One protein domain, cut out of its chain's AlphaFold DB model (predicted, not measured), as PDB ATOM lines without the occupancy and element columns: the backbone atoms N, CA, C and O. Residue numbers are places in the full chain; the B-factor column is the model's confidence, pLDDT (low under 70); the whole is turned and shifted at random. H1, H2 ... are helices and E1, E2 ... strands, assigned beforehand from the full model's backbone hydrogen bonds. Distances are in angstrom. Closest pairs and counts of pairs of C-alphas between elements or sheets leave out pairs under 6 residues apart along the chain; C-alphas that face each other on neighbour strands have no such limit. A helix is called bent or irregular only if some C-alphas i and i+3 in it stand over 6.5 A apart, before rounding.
ATOM      1  N   ARG A   3     -32.592  51.471 -24.908       92.19
ATOM      2  CA  ARG A   3     -33.404  52.381 -24.080       92.19
ATOM      3  C   ARG A   3     -32.757  52.540 -22.707       92.19
ATOM      4  O   ARG A   3     -32.454  51.542 -22.068       92.19
ATOM      5  N   ILE A   4     -32.522  53.779 -22.276       88.88
ATOM      6  CA  ILE A   4     -31.901  54.107 -20.981       88.88
ATOM      7  C   ILE A   4     -32.575  55.371 -20.444       88.88
ATOM      8  O   ILE A   4     -32.659  56.358 -21.172       88.88
ATOM      9  N   LYS A   5     -33.068  55.339 -19.196       88.69
ATOM     10  CA  LYS A   5     -33.715  56.484 -18.515       88.69
ATOM     11  C   LYS A   5     -34.752  57.217 -19.394       88.69
ATOM     12  O   LYS A   5     -34.712  58.429 -19.552       88.69
ATOM     13  N   GLY A   6     -35.636  56.468 -20.060       91.06
ATOM     14  CA  GLY A   6     -36.678  57.033 -20.935       91.06
ATOM     15  C   GLY A   6     -36.197  57.535 -22.306       91.06
ATOM     16  O   GLY A   6     -37.018  57.833 -23.170       91.06
ATOM     17  N   HIS A   7     -34.891  57.561 -22.570       90.75
ATOM     18  CA  HIS A   7     -34.326  57.953 -23.858       90.75
ATOM     19  C   HIS A   7     -33.978  56.739 -24.722       90.75
ATOM     20  O   HIS A   7     -33.626  55.670 -24.220       90.75
ATOM     21  N   ARG A   8     -34.085  56.905 -26.046       94.94
ATOM     22  CA  ARG A   8     -33.712  55.893 -27.040       94.94
ATOM     23  C   ARG A   8     -32.423  56.306 -27.737       94.94
ATOM     24  O   ARG A   8     -32.294  57.447 -28.175       94.94
ATOM     25  N   TYR A   9     -31.506  55.362 -27.877       94.62
ATOM     26  CA  TYR A   9     -30.177  55.571 -28.436       94.62
ATOM     27  C   TYR A   9     -29.937  54.623 -29.604       94.62
ATOM     28  O   TYR A   9     -30.205  53.415 -29.527       94.62
ATOM     29  N   LEU A  10     -29.447  55.191 -30.701       95.56
ATOM     30  CA  LEU A  10     -29.103  54.462 -31.902       95.56
ATOM     31  C   LEU A  10     -27.660  53.971 -31.803       95.56
ATOM     32  O   LEU A  10     -26.736  54.720 -31.486       95.56
ATOM     33  N   TYR A  11     -27.508  52.688 -32.094       95.50
ATOM     34  CA  TYR A  11     -26.231  52.019 -32.249       95.50
ATOM     35  C   TYR A  11     -26.243  51.358 -33.616       95.50
ATOM     36  O   TYR A  11     -27.256  50.766 -33.999       95.50
ATOM     37  N   PHE A  12     -25.130  51.474 -34.318       95.62
ATOM     38  CA  PHE A  12     -24.884  50.830 -35.593       95.62
ATOM     39  C   PHE A  12     -23.871  49.714 -35.372       95.62
ATOM     40  O   PHE A  12     -22.909  49.912 -34.632       95.62
ATOM     41  N   TRP A  13     -24.093  48.548 -35.971       94.38
ATOM     42  CA  TRP A  13     -23.103  47.480 -35.963       94.38
ATOM     43  C   TRP A  13     -22.571  47.267 -37.372       94.38
ATOM     44  O   TRP A  13     -23.323  47.341 -38.339       94.38
ATOM     45  N   ALA A  14     -21.279  46.987 -37.467       94.50
ATOM     46  CA  ALA A  14     -20.623  46.611 -38.709       94.50
ATOM     47  C   ALA A  14     -19.539  45.575 -38.430       94.50
ATOM     48  O   ALA A  14     -18.981  45.523 -37.330       94.50
ATOM     49  N   TYR A  15     -19.241  44.764 -39.440       92.31
ATOM     50  CA  TYR A  15     -18.023  43.972 -39.442       92.31
ATOM     51  C   TYR A  15     -16.831  44.860 -39.805       92.31
ATOM     52  O   TYR A  15     -16.856  45.578 -40.806       92.31
ATOM     53  N   GLU A  16     -15.790  44.807 -38.983       89.69
ATOM     54  CA  GLU A  16     -14.477  45.362 -39.293       89.69
ATOM     55  C   GLU A  16     -13.476  44.221 -39.500       89.69
ATOM     56  O   GLU A  16     -13.541  43.195 -38.821       89.69
ATOM     57  N   GLU A  17     -12.552  44.400 -40.442       86.31
ATOM     58  CA  GLU A  17     -11.431  43.480 -40.648       86.31
ATOM     59  C   GLU A  17     -10.334  43.687 -39.602       86.31
ATOM     60  O   GLU A  17     -10.066  44.797 -39.136       86.31
ATOM     61  N   ARG A  18      -9.682  42.578 -39.278       85.56
ATOM     62  CA  ARG A  18      -8.409  42.461 -38.574       85.56
ATOM     63  C   ARG A  18      -7.518  41.528 -39.385       85.56
ATOM     64  O   ARG A  18      -8.002  40.784 -40.235       85.56
ATOM     65  N   SER A  19      -6.230  41.514 -39.070       80.44
ATOM     66  CA  SER A  19      -5.236  40.663 -39.733       80.44
ATOM     67  C   SER A  19      -5.580  39.165 -39.737       80.44
ATOM     68  O   SER A  19      -5.125  38.456 -40.622       80.44
ATOM     69  N   TRP A  20      -6.406  38.683 -38.802       79.25
ATOM     70  CA  TRP A  20      -6.801  37.271 -38.695       79.25
ATOM     71  C   TRP A  20      -8.307  37.006 -38.871       79.25
ATOM     72  O   TRP A  20      -8.770  35.909 -38.570       79.25
ATOM     73  N   GLY A  21      -9.105  37.984 -39.317       87.56
ATOM     74  CA  GLY A  21     -10.533  37.752 -39.561       87.56
ATOM     75  C   GLY A  21     -11.407  38.995 -39.479       87.56
ATOM     76  O   GLY A  21     -10.933  40.125 -39.561       87.56
ATOM     77  N   SER A  22     -12.711  38.791 -39.304       88.56
ATOM     78  CA  SER A  22     -13.681  39.869 -39.121       88.56
ATOM     79  C   SER A  22     -14.278  39.833 -37.720       88.56
ATOM     80  O   SER A  22     -14.456  38.776 -37.116       88.56
ATOM     81  N   TYR A  23     -14.594  41.005 -37.177       91.69
ATOM     82  CA  TYR A  23     -15.270  41.109 -35.889       91.69
ATOM     83  C   TYR A  23     -16.404  42.122 -35.956       91.69
ATOM     84  O   TYR A  23     -16.342  43.119 -36.673       91.69
ATOM     85  N   ARG A  24     -17.464  41.857 -35.191       94.69
ATOM     86  CA  ARG A  24     -18.612  42.755 -35.093       94.69
ATOM     87  C   ARG A  24     -18.304  43.873 -34.104       94.69
ATOM     88  O   ARG A  24     -18.139  43.617 -32.912       94.69
ATOM     89  N   LYS A  25     -18.306  45.114 -34.582       94.12
ATOM     90  CA  LYS A  25     -18.140  46.317 -33.764       94.12
ATOM     91  C   LYS A  25     -19.453  47.069 -33.643       94.12
ATOM     92  O   LYS A  25     -20.164  47.249 -34.628       94.12
ATOM     93  N   TRP A  26     -19.744  47.539 -32.435       95.50
ATOM     94  CA  TRP A  26     -20.855  48.443 -32.163       95.50
ATOM     95  C   TRP A  26     -20.354  49.881 -32.072       95.50
ATOM     96  O   TRP A  26     -19.484  50.192 -31.262       95.50
ATOM     97  N   THR A  27     -20.960  50.764 -32.853       95.25
ATOM     98  CA  THR A  27     -20.690  52.200 -32.859       95.25
ATOM     99  C   THR A  27     -21.913  52.931 -32.330       95.25
ATOM    100  O   THR A  27     -23.022  52.789 -32.852       95.25
ATOM    101  N   TYR A  28     -21.723  53.725 -31.278       95.44
ATOM    102  CA  TYR A  28     -22.757  54.643 -30.817       95.44
ATOM    103  C   TYR A  28     -22.958  55.761 -31.847       95.44
ATOM    104  O   TYR A  28     -21.998  56.407 -32.266       95.44
ATOM    105  N   VAL A  29     -24.208  55.982 -32.259       96.31
ATOM    106  CA  VAL A  29     -24.552  56.957 -33.307       96.31
ATOM    107  C   VAL A  29     -25.119  58.236 -32.706       96.31
ATOM    108  O   VAL A  29     -24.783  59.332 -33.144       96.31
ATOM    109  N   GLY A  30     -25.986  58.112 -31.700       95.69
ATOM    110  CA  GLY A  30     -26.627  59.262 -31.072       95.69
ATOM    111  C   GLY A  30     -28.003  58.957 -30.486       95.69
ATOM    112  O   GLY A  30     -28.478  57.819 -30.494       95.69
ATOM    113  N   ARG A  31     -28.666  59.993 -29.966       95.56
ATOM    114  CA  ARG A  31     -30.028  59.900 -29.427       95.56
ATOM    115  C   ARG A  31     -31.051  59.946 -30.563       95.56
ATOM    116  O   ARG A  31     -31.020  60.826 -31.417       95.56
ATOM    117  N   VAL A  32     -32.004  59.023 -30.528       93.69
ATOM    118  CA  VAL A  32     -33.097  58.936 -31.504       93.69
ATOM    119  C   VAL A  32     -33.931  60.217 -31.477       93.69
ATOM    120  O   VAL A  32     -34.238  60.737 -30.403       93.69
ATOM    121  N   GLY A  33     -34.301  60.705 -32.663       90.50
ATOM    122  CA  GLY A  33     -35.080  61.933 -32.851       90.50
ATOM    123  C   GLY A  33     -34.242  63.184 -33.131       90.50
ATOM    124  O   GLY A  33     -34.805  64.208 -33.490       90.50
ATOM    125  N   ARG A  34     -32.906  63.121 -33.020       94.75
ATOM    126  CA  ARG A  34     -32.027  64.225 -33.438       94.75
ATOM    127  C   ARG A  34     -31.686  64.120 -34.925       94.75
ATOM    128  O   ARG A  34     -31.268  63.056 -35.383       94.75
ATOM    129  N   SER A  35     -31.783  65.232 -35.655       95.31
ATOM    130  CA  SER A  35     -31.393  65.319 -37.072       95.31
ATOM    131  C   SER A  35     -29.933  64.907 -37.291       95.31
ATOM    132  O   SER A  35     -29.648  64.111 -38.182       95.31
ATOM    133  N   SER A  36     -29.026  65.332 -36.408       94.88
ATOM    134  CA  SER A  36     -27.609  64.942 -36.437       94.88
ATOM    135  C   SER A  36     -27.388  63.434 -36.282       94.88
ATOM    136  O   SER A  36     -26.505  62.866 -36.917       94.88
ATOM    137  N   THR A  37     -28.220  62.753 -35.487       95.62
ATOM    138  CA  THR A  37     -28.171  61.286 -35.358       95.62
ATOM    139  C   THR A  37     -28.626  60.602 -36.644       95.62
ATOM    140  O   THR A  37     -28.061  59.575 -37.007       95.62
ATOM    141  N   ARG A  38     -29.605  61.177 -37.359       95.75
ATOM    142  CA  ARG A  38     -30.032  60.675 -38.672       95.75
ATOM    143  C   ARG A  38     -28.910  60.809 -39.701       95.75
ATOM    144  O   ARG A  38     -28.577  59.818 -40.337       95.75
ATOM    145  N   VAL A  39     -28.298  61.990 -39.816       97.38
ATOM    146  CA  VAL A  39     -27.175  62.242 -40.741       97.38
ATOM    147  C   VAL A  39     -26.034  61.257 -40.489       97.38
ATOM    148  O   VAL A  39     -25.660  60.508 -41.388       97.38
ATOM    149  N   ARG A  40     -25.584  61.140 -39.235       96.94
ATOM    150  CA  ARG A  40     -24.509  60.211 -38.868       96.94
ATOM    151  C   ARG A  40     -24.858  58.742 -39.129       96.94
ATOM    152  O   ARG A  40     -23.984  57.948 -39.466       96.94
ATOM    153  N   ALA A  41     -26.126  58.355 -38.975       96.06
ATOM    154  CA  ALA A  41     -26.573  57.007 -39.318       96.06
ATOM    155  C   ALA A  41     -26.465  56.738 -40.827       96.06
ATOM    156  O   ALA A  41     -26.003  55.667 -41.213       96.06
ATOM    157  N   HIS A  42     -26.858  57.701 -41.669       97.06
ATOM    158  CA  HIS A  42     -26.729  57.583 -43.122       97.06
ATOM    159  C   HIS A  42     -25.269  57.483 -43.558       97.06
ATOM    160  O   HIS A  42     -24.947  56.611 -44.358       97.06
ATOM    161  N   GLU A  43     -24.386  58.308 -42.995       97.25
ATOM    162  CA  GLU A  43     -22.946  58.242 -43.270       97.25
ATOM    163  C   GLU A  43     -22.385  56.851 -42.959       97.25
ATOM    164  O   GLU A  43     -21.781  56.220 -43.824       97.25
ATOM    165  N   LEU A  44     -22.662  56.319 -41.762       96.62
ATOM    166  CA  LEU A  44     -22.209  54.984 -41.364       96.62
ATOM    167  C   LEU A  44     -22.749  53.880 -42.281       96.62
ATOM    168  O   LEU A  44     -22.009  52.962 -42.635       96.62
ATOM    169  N   LEU A  45     -24.020  53.977 -42.683       96.00
ATOM    170  CA  LEU A  45     -24.623  53.037 -43.625       96.00
ATOM    171  C   LEU A  45     -23.921  53.090 -44.981       96.00
ATOM    172  O   LEU A  45     -23.529  52.042 -45.489       96.00
ATOM    173  N   ILE A  46     -23.727  54.279 -45.549       97.56
ATOM    174  CA  ILE A  46     -23.068  54.448 -46.849       97.56
ATOM    175  C   ILE A  46     -21.641  53.901 -46.786       97.56
ATOM    176  O   ILE A  46     -21.272  53.063 -47.609       97.56
ATOM    177  N   THR A  47     -20.854  54.298 -45.782       96.12
ATOM    178  CA  THR A  47     -19.474  53.824 -45.614       96.12
ATOM    179  C   THR A  47     -19.407  52.302 -45.517       96.12
ATOM    180  O   THR A  47     -18.584  51.677 -46.190       96.12
ATOM    181  N   TYR A  48     -20.285  51.688 -44.719       95.31
ATOM    182  CA  TYR A  48     -20.310  50.236 -44.561       95.31
ATOM    183  C   TYR A  48     -20.646  49.513 -45.870       95.31
ATOM    184  O   TYR A  48     -19.940  48.581 -46.253       95.31
ATOM    185  N   HIS A  49     -21.680  49.955 -46.589       95.44
ATOM    186  CA  HIS A  49     -22.104  49.286 -47.821       95.44
ATOM    187  C   HIS A  49     -21.112  49.498 -48.969       95.44
ATOM    188  O   HIS A  49     -20.883  48.576 -49.747       95.44
ATOM    189  N   LEU A  50     -20.452  50.660 -49.044       97.06
ATOM    190  CA  LEU A  50     -19.361  50.876 -49.998       97.06
ATOM    191  C   LEU A  50     -18.177  49.942 -49.731       97.06
ATOM    192  O   LEU A  50     -17.585  49.427 -50.676       97.06
ATOM    193  N   ARG A  51     -17.837  49.695 -48.461       93.81
ATOM    194  CA  ARG A  51     -16.813  48.708 -48.101       93.81
ATOM    195  C   ARG A  51     -17.249  47.292 -48.483       93.81
ATOM    196  O   ARG A  51     -16.470  46.572 -49.098       93.81
ATOM    197  N   ALA A  52     -18.482  46.910 -48.153       92.75
ATOM    198  CA  ALA A  52     -19.017  45.591 -48.481       92.75
ATOM    199  C   ALA A  52     -19.019  45.335 -49.997       92.75
ATOM    200  O   ALA A  52     -18.619  44.259 -50.432       92.75
ATOM    201  N   LYS A  53     -19.388  46.344 -50.799       97.12
ATOM    202  CA  LYS A  53     -19.319  46.280 -52.264       97.12
ATOM    203  C   LYS A  53     -17.900  45.961 -52.750       97.12
ATOM    204  O   LYS A  53     -17.731  45.002 -53.493       97.12
ATOM    205  N   ARG A  54     -16.888  46.699 -52.274       95.62
ATOM    206  CA  ARG A  54     -15.481  46.461 -52.652       95.62
ATOM    207  C   ARG A  54     -14.998  45.063 -52.276       95.62
ATOM    208  O   ARG A  54     -14.246  44.455 -53.024       95.62
ATOM    209  N   GLU A  55     -15.418  44.552 -51.122       93.44
ATOM    210  CA  GLU A  55     -15.039  43.205 -50.686       93.44
ATOM    211  C   GLU A  55     -15.658  42.120 -51.578       93.44
ATOM    212  O   GLU A  55     -14.990  41.144 -51.917       93.44
ATOM    213  N   VAL A  56     -16.912  42.295 -52.003       95.06
ATOM    214  CA  VAL A  56     -17.544  41.392 -52.974       95.06
ATOM    215  C   VAL A  56     -16.816  41.453 -54.317       95.06
ATOM    216  O   VAL A  56     -16.448  40.406 -54.843       95.06
ATOM    217  N   GLU A  57     -16.540  42.653 -54.834       98.06
ATOM    218  CA  GLU A  57     -15.777  42.849 -56.076       98.06
ATOM    219  C   GLU A  57     -14.400  42.171 -56.002       98.06
ATOM    220  O   GLU A  57     -14.020  41.426 -56.903       98.06
ATOM    221  N   ARG A  58     -13.682  42.332 -54.883       95.56
ATOM    222  CA  ARG A  58     -12.394  41.667 -54.643       95.56
ATOM    223  C   ARG A  58     -12.509  40.142 -54.717       95.56
ATOM    224  O   ARG A  58     -11.665  39.504 -55.341       95.56
ATOM    225  N   ARG A  59     -13.526  39.547 -54.084       95.38
ATOM    226  CA  ARG A  59     -13.745  38.086 -54.106       95.38
ATOM    227  C   ARG A  59     -14.071  37.579 -55.503       95.38
ATOM    228  O   ARG A  59     -13.543  36.544 -55.894       95.38
ATOM    229  N   VAL A  60     -14.901  38.309 -56.246       97.81
ATOM    230  CA  VAL A  60     -15.223  37.977 -57.640       97.81
ATOM    231  C   VAL A  60     -13.954  37.962 -58.487       97.81
ATOM    232  O   VAL A  60     -13.706  36.971 -59.167       97.81
ATOM    233  N   ASN A  61     -13.107  38.989 -58.372       97.50
ATOM    234  CA  ASN A  61     -11.852  39.059 -59.125       97.50
ATOM    235  C   ASN A  61     -10.918  37.879 -58.808       97.50
ATOM    236  O   ASN A  61     -10.333  37.304 -59.717       97.50
ATOM    237  N   VAL A  62     -10.804  37.477 -57.536       96.62
ATOM    238  CA  VAL A  62      -9.997  36.306 -57.142       96.62
ATOM    239  C   VAL A  62     -10.511  35.023 -57.803       96.62
ATOM    240  O   VAL A  62      -9.716  34.251 -58.333       96.62
ATOM    241  N   LEU A  63     -11.829  34.805 -57.798       97.00
ATOM    242  CA  LEU A  63     -12.438  33.622 -58.414       97.00
ATOM    243  C   LEU A  63     -12.265  33.615 -59.937       97.00
ATOM    244  O   LEU A  63     -11.978  32.570 -60.514       97.00
ATOM    245  N   GLN A  64     -12.403  34.773 -60.583       96.75
ATOM    246  CA  GLN A  64     -12.176  34.911 -62.022       96.75
ATOM    247  C   GLN A  64     -10.723  34.608 -62.396       96.75
ATOM    248  O   GLN A  64     -10.489  33.834 -63.319       96.75
ATOM    249  N   SER A  65      -9.753  35.153 -61.655       95.62
ATOM    250  CA  SER A  65      -8.334  34.870 -61.887       95.62
ATOM    251  C   SER A  65      -8.001  33.387 -61.718       95.62
ATOM    252  O   SER A  65      -7.245  32.848 -62.520       95.62
ATOM    253  N   ALA A  66      -8.578  32.717 -60.714       94.88
ATOM    254  CA  ALA A  66      -8.386  31.281 -60.518       94.88
ATOM    255  C   ALA A  66      -8.943  30.474 -61.704       94.88
ATOM    256  O   ALA A  66      -8.233  29.654 -62.277       94.88
ATOM    257  N   ALA A  67     -10.164  30.787 -62.148       93.75
ATOM    258  CA  ALA A  67     -10.792  30.122 -63.291       93.75
ATOM    259  C   ALA A  67     -10.033  30.330 -64.616       93.75
ATOM    260  O   ALA A  67     -10.072  29.467 -65.490       93.75
ATOM    261  N   MET A  68      -9.358  31.472 -64.789       90.25
ATOM    262  CA  MET A  68      -8.520  31.733 -65.965       90.25
ATOM    263  C   MET A  68      -7.176  31.003 -65.917       90.25
ATOM    264  O   MET A  68      -6.646  30.690 -66.973       90.25
ATOM    265  N   ALA A  69      -6.625  30.740 -64.727       82.19
ATOM    266  CA  ALA A  69      -5.359  30.022 -64.564       82.19
ATOM    267  C   ALA A  69      -5.492  28.499 -64.761       82.19
ATOM    268  O   ALA A  69      -4.495  27.820 -64.984       82.19
ATOM    269  N   GLU A  70      -6.711  27.964 -64.662       74.12
ATOM    270  CA  GLU A  70      -7.034  26.549 -64.898       74.12
ATOM    271  C   GLU A  70      -7.325  26.223 -66.381       74.12
ATOM    272  O   GLU A  70      -7.597  25.067 -66.710       74.12
ATOM    273  N   ARG A  71      -7.282  27.223 -67.275       57.84
ATOM    274  CA  ARG A  71      -7.406  27.078 -68.737       57.84
ATOM    275  C   ARG A  71      -6.052  27.138 -69.426       57.84
ATOM    276  O   ARG A  71      -5.906  26.408 -70.430       57.84
TER     277      ARG A  71
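Overview. This is residues 3 to 71 of the 71 residues of an uncharacterized protein of Thermoplasmata archaeon (UniProt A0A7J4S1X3). A long, straight helix, H1, packs with its residues 36 to 52 on a two-stranded hairpin of E1 and E2, and the rest of the helix sticks out beyond the hairpin as a free arm. The hairpin comes first, and after it the chain folds back so that H1 runs in broadly the same direction as E1. The printed part has 69 residues, with two named strands and then one named helix, in the order E1, E2, H1; the sheet has the order E1 - E2 and is antiparallel, and the class is mixed, helices and strands. The whole is extended, with a radius of gyration of the C-alphas of 17.9 A, and the C-alphas span 63 by 24 by 14 A, a rod whose length owes much to the free arm.

Along the chain. The printed part begins at Arg 3. Strand E1, residues 7 to 18, begins with C-alpha 7 at (-34.326, 57.953, -23.858) and is 33.6 A long from first to last C-alpha. Strand E2, residues 21 to 31, is 31.2 A long and begins with C-alpha 21 at (-10.533, 37.752, -39.561). Helix H1, residues 35 to 69, is 51.8 A long and ends with C-alpha 69 at (-5.359, 30.022, -64.564). It is not bent.

Arrangement. E1 and E2 are antiparallel neighbours and form a hairpin, with 157 degrees between their N-to-C directions. C-alphas 13 and 26 face each other at 4.5 A. N 12 and O 27 are within hydrogen-bond range at 2.9 A, and so are N 25 and O 14 at 2.9 A. Residues 3 to 4 form a short antiparallel pairing with residues 7 to 8 of E1. E2 and H1 have 6 pairs of C-alphas within 8 A, and the closest, those of Gly 30 and Thr 37, are 5.0 A apart. E1 and H1 have 4 such pairs, and the closest, those of Ala 14 and Tyr 48, are 6.9 A apart. In H1 every O i to N i+4 pair is within hydrogen-bond range.

Size, cuts and confidence. The two C-alphas farthest apart are those of Lys 5 and Arg 71, at 63.9 A. Residues 53 to 71, of which 53 to 69 belong to H1, stand free; the body without them has 50 residues and spans 40 by 22 by 10 A. The links from E1 to E2 and from E2 to H1 are tight, with 2 and 3 residues between the elements. The printed part has no cut and ends at Arg 71, the chain's last residue. The mean pLDDT of the printed part is 92.9, and residue 71 alone is under 70.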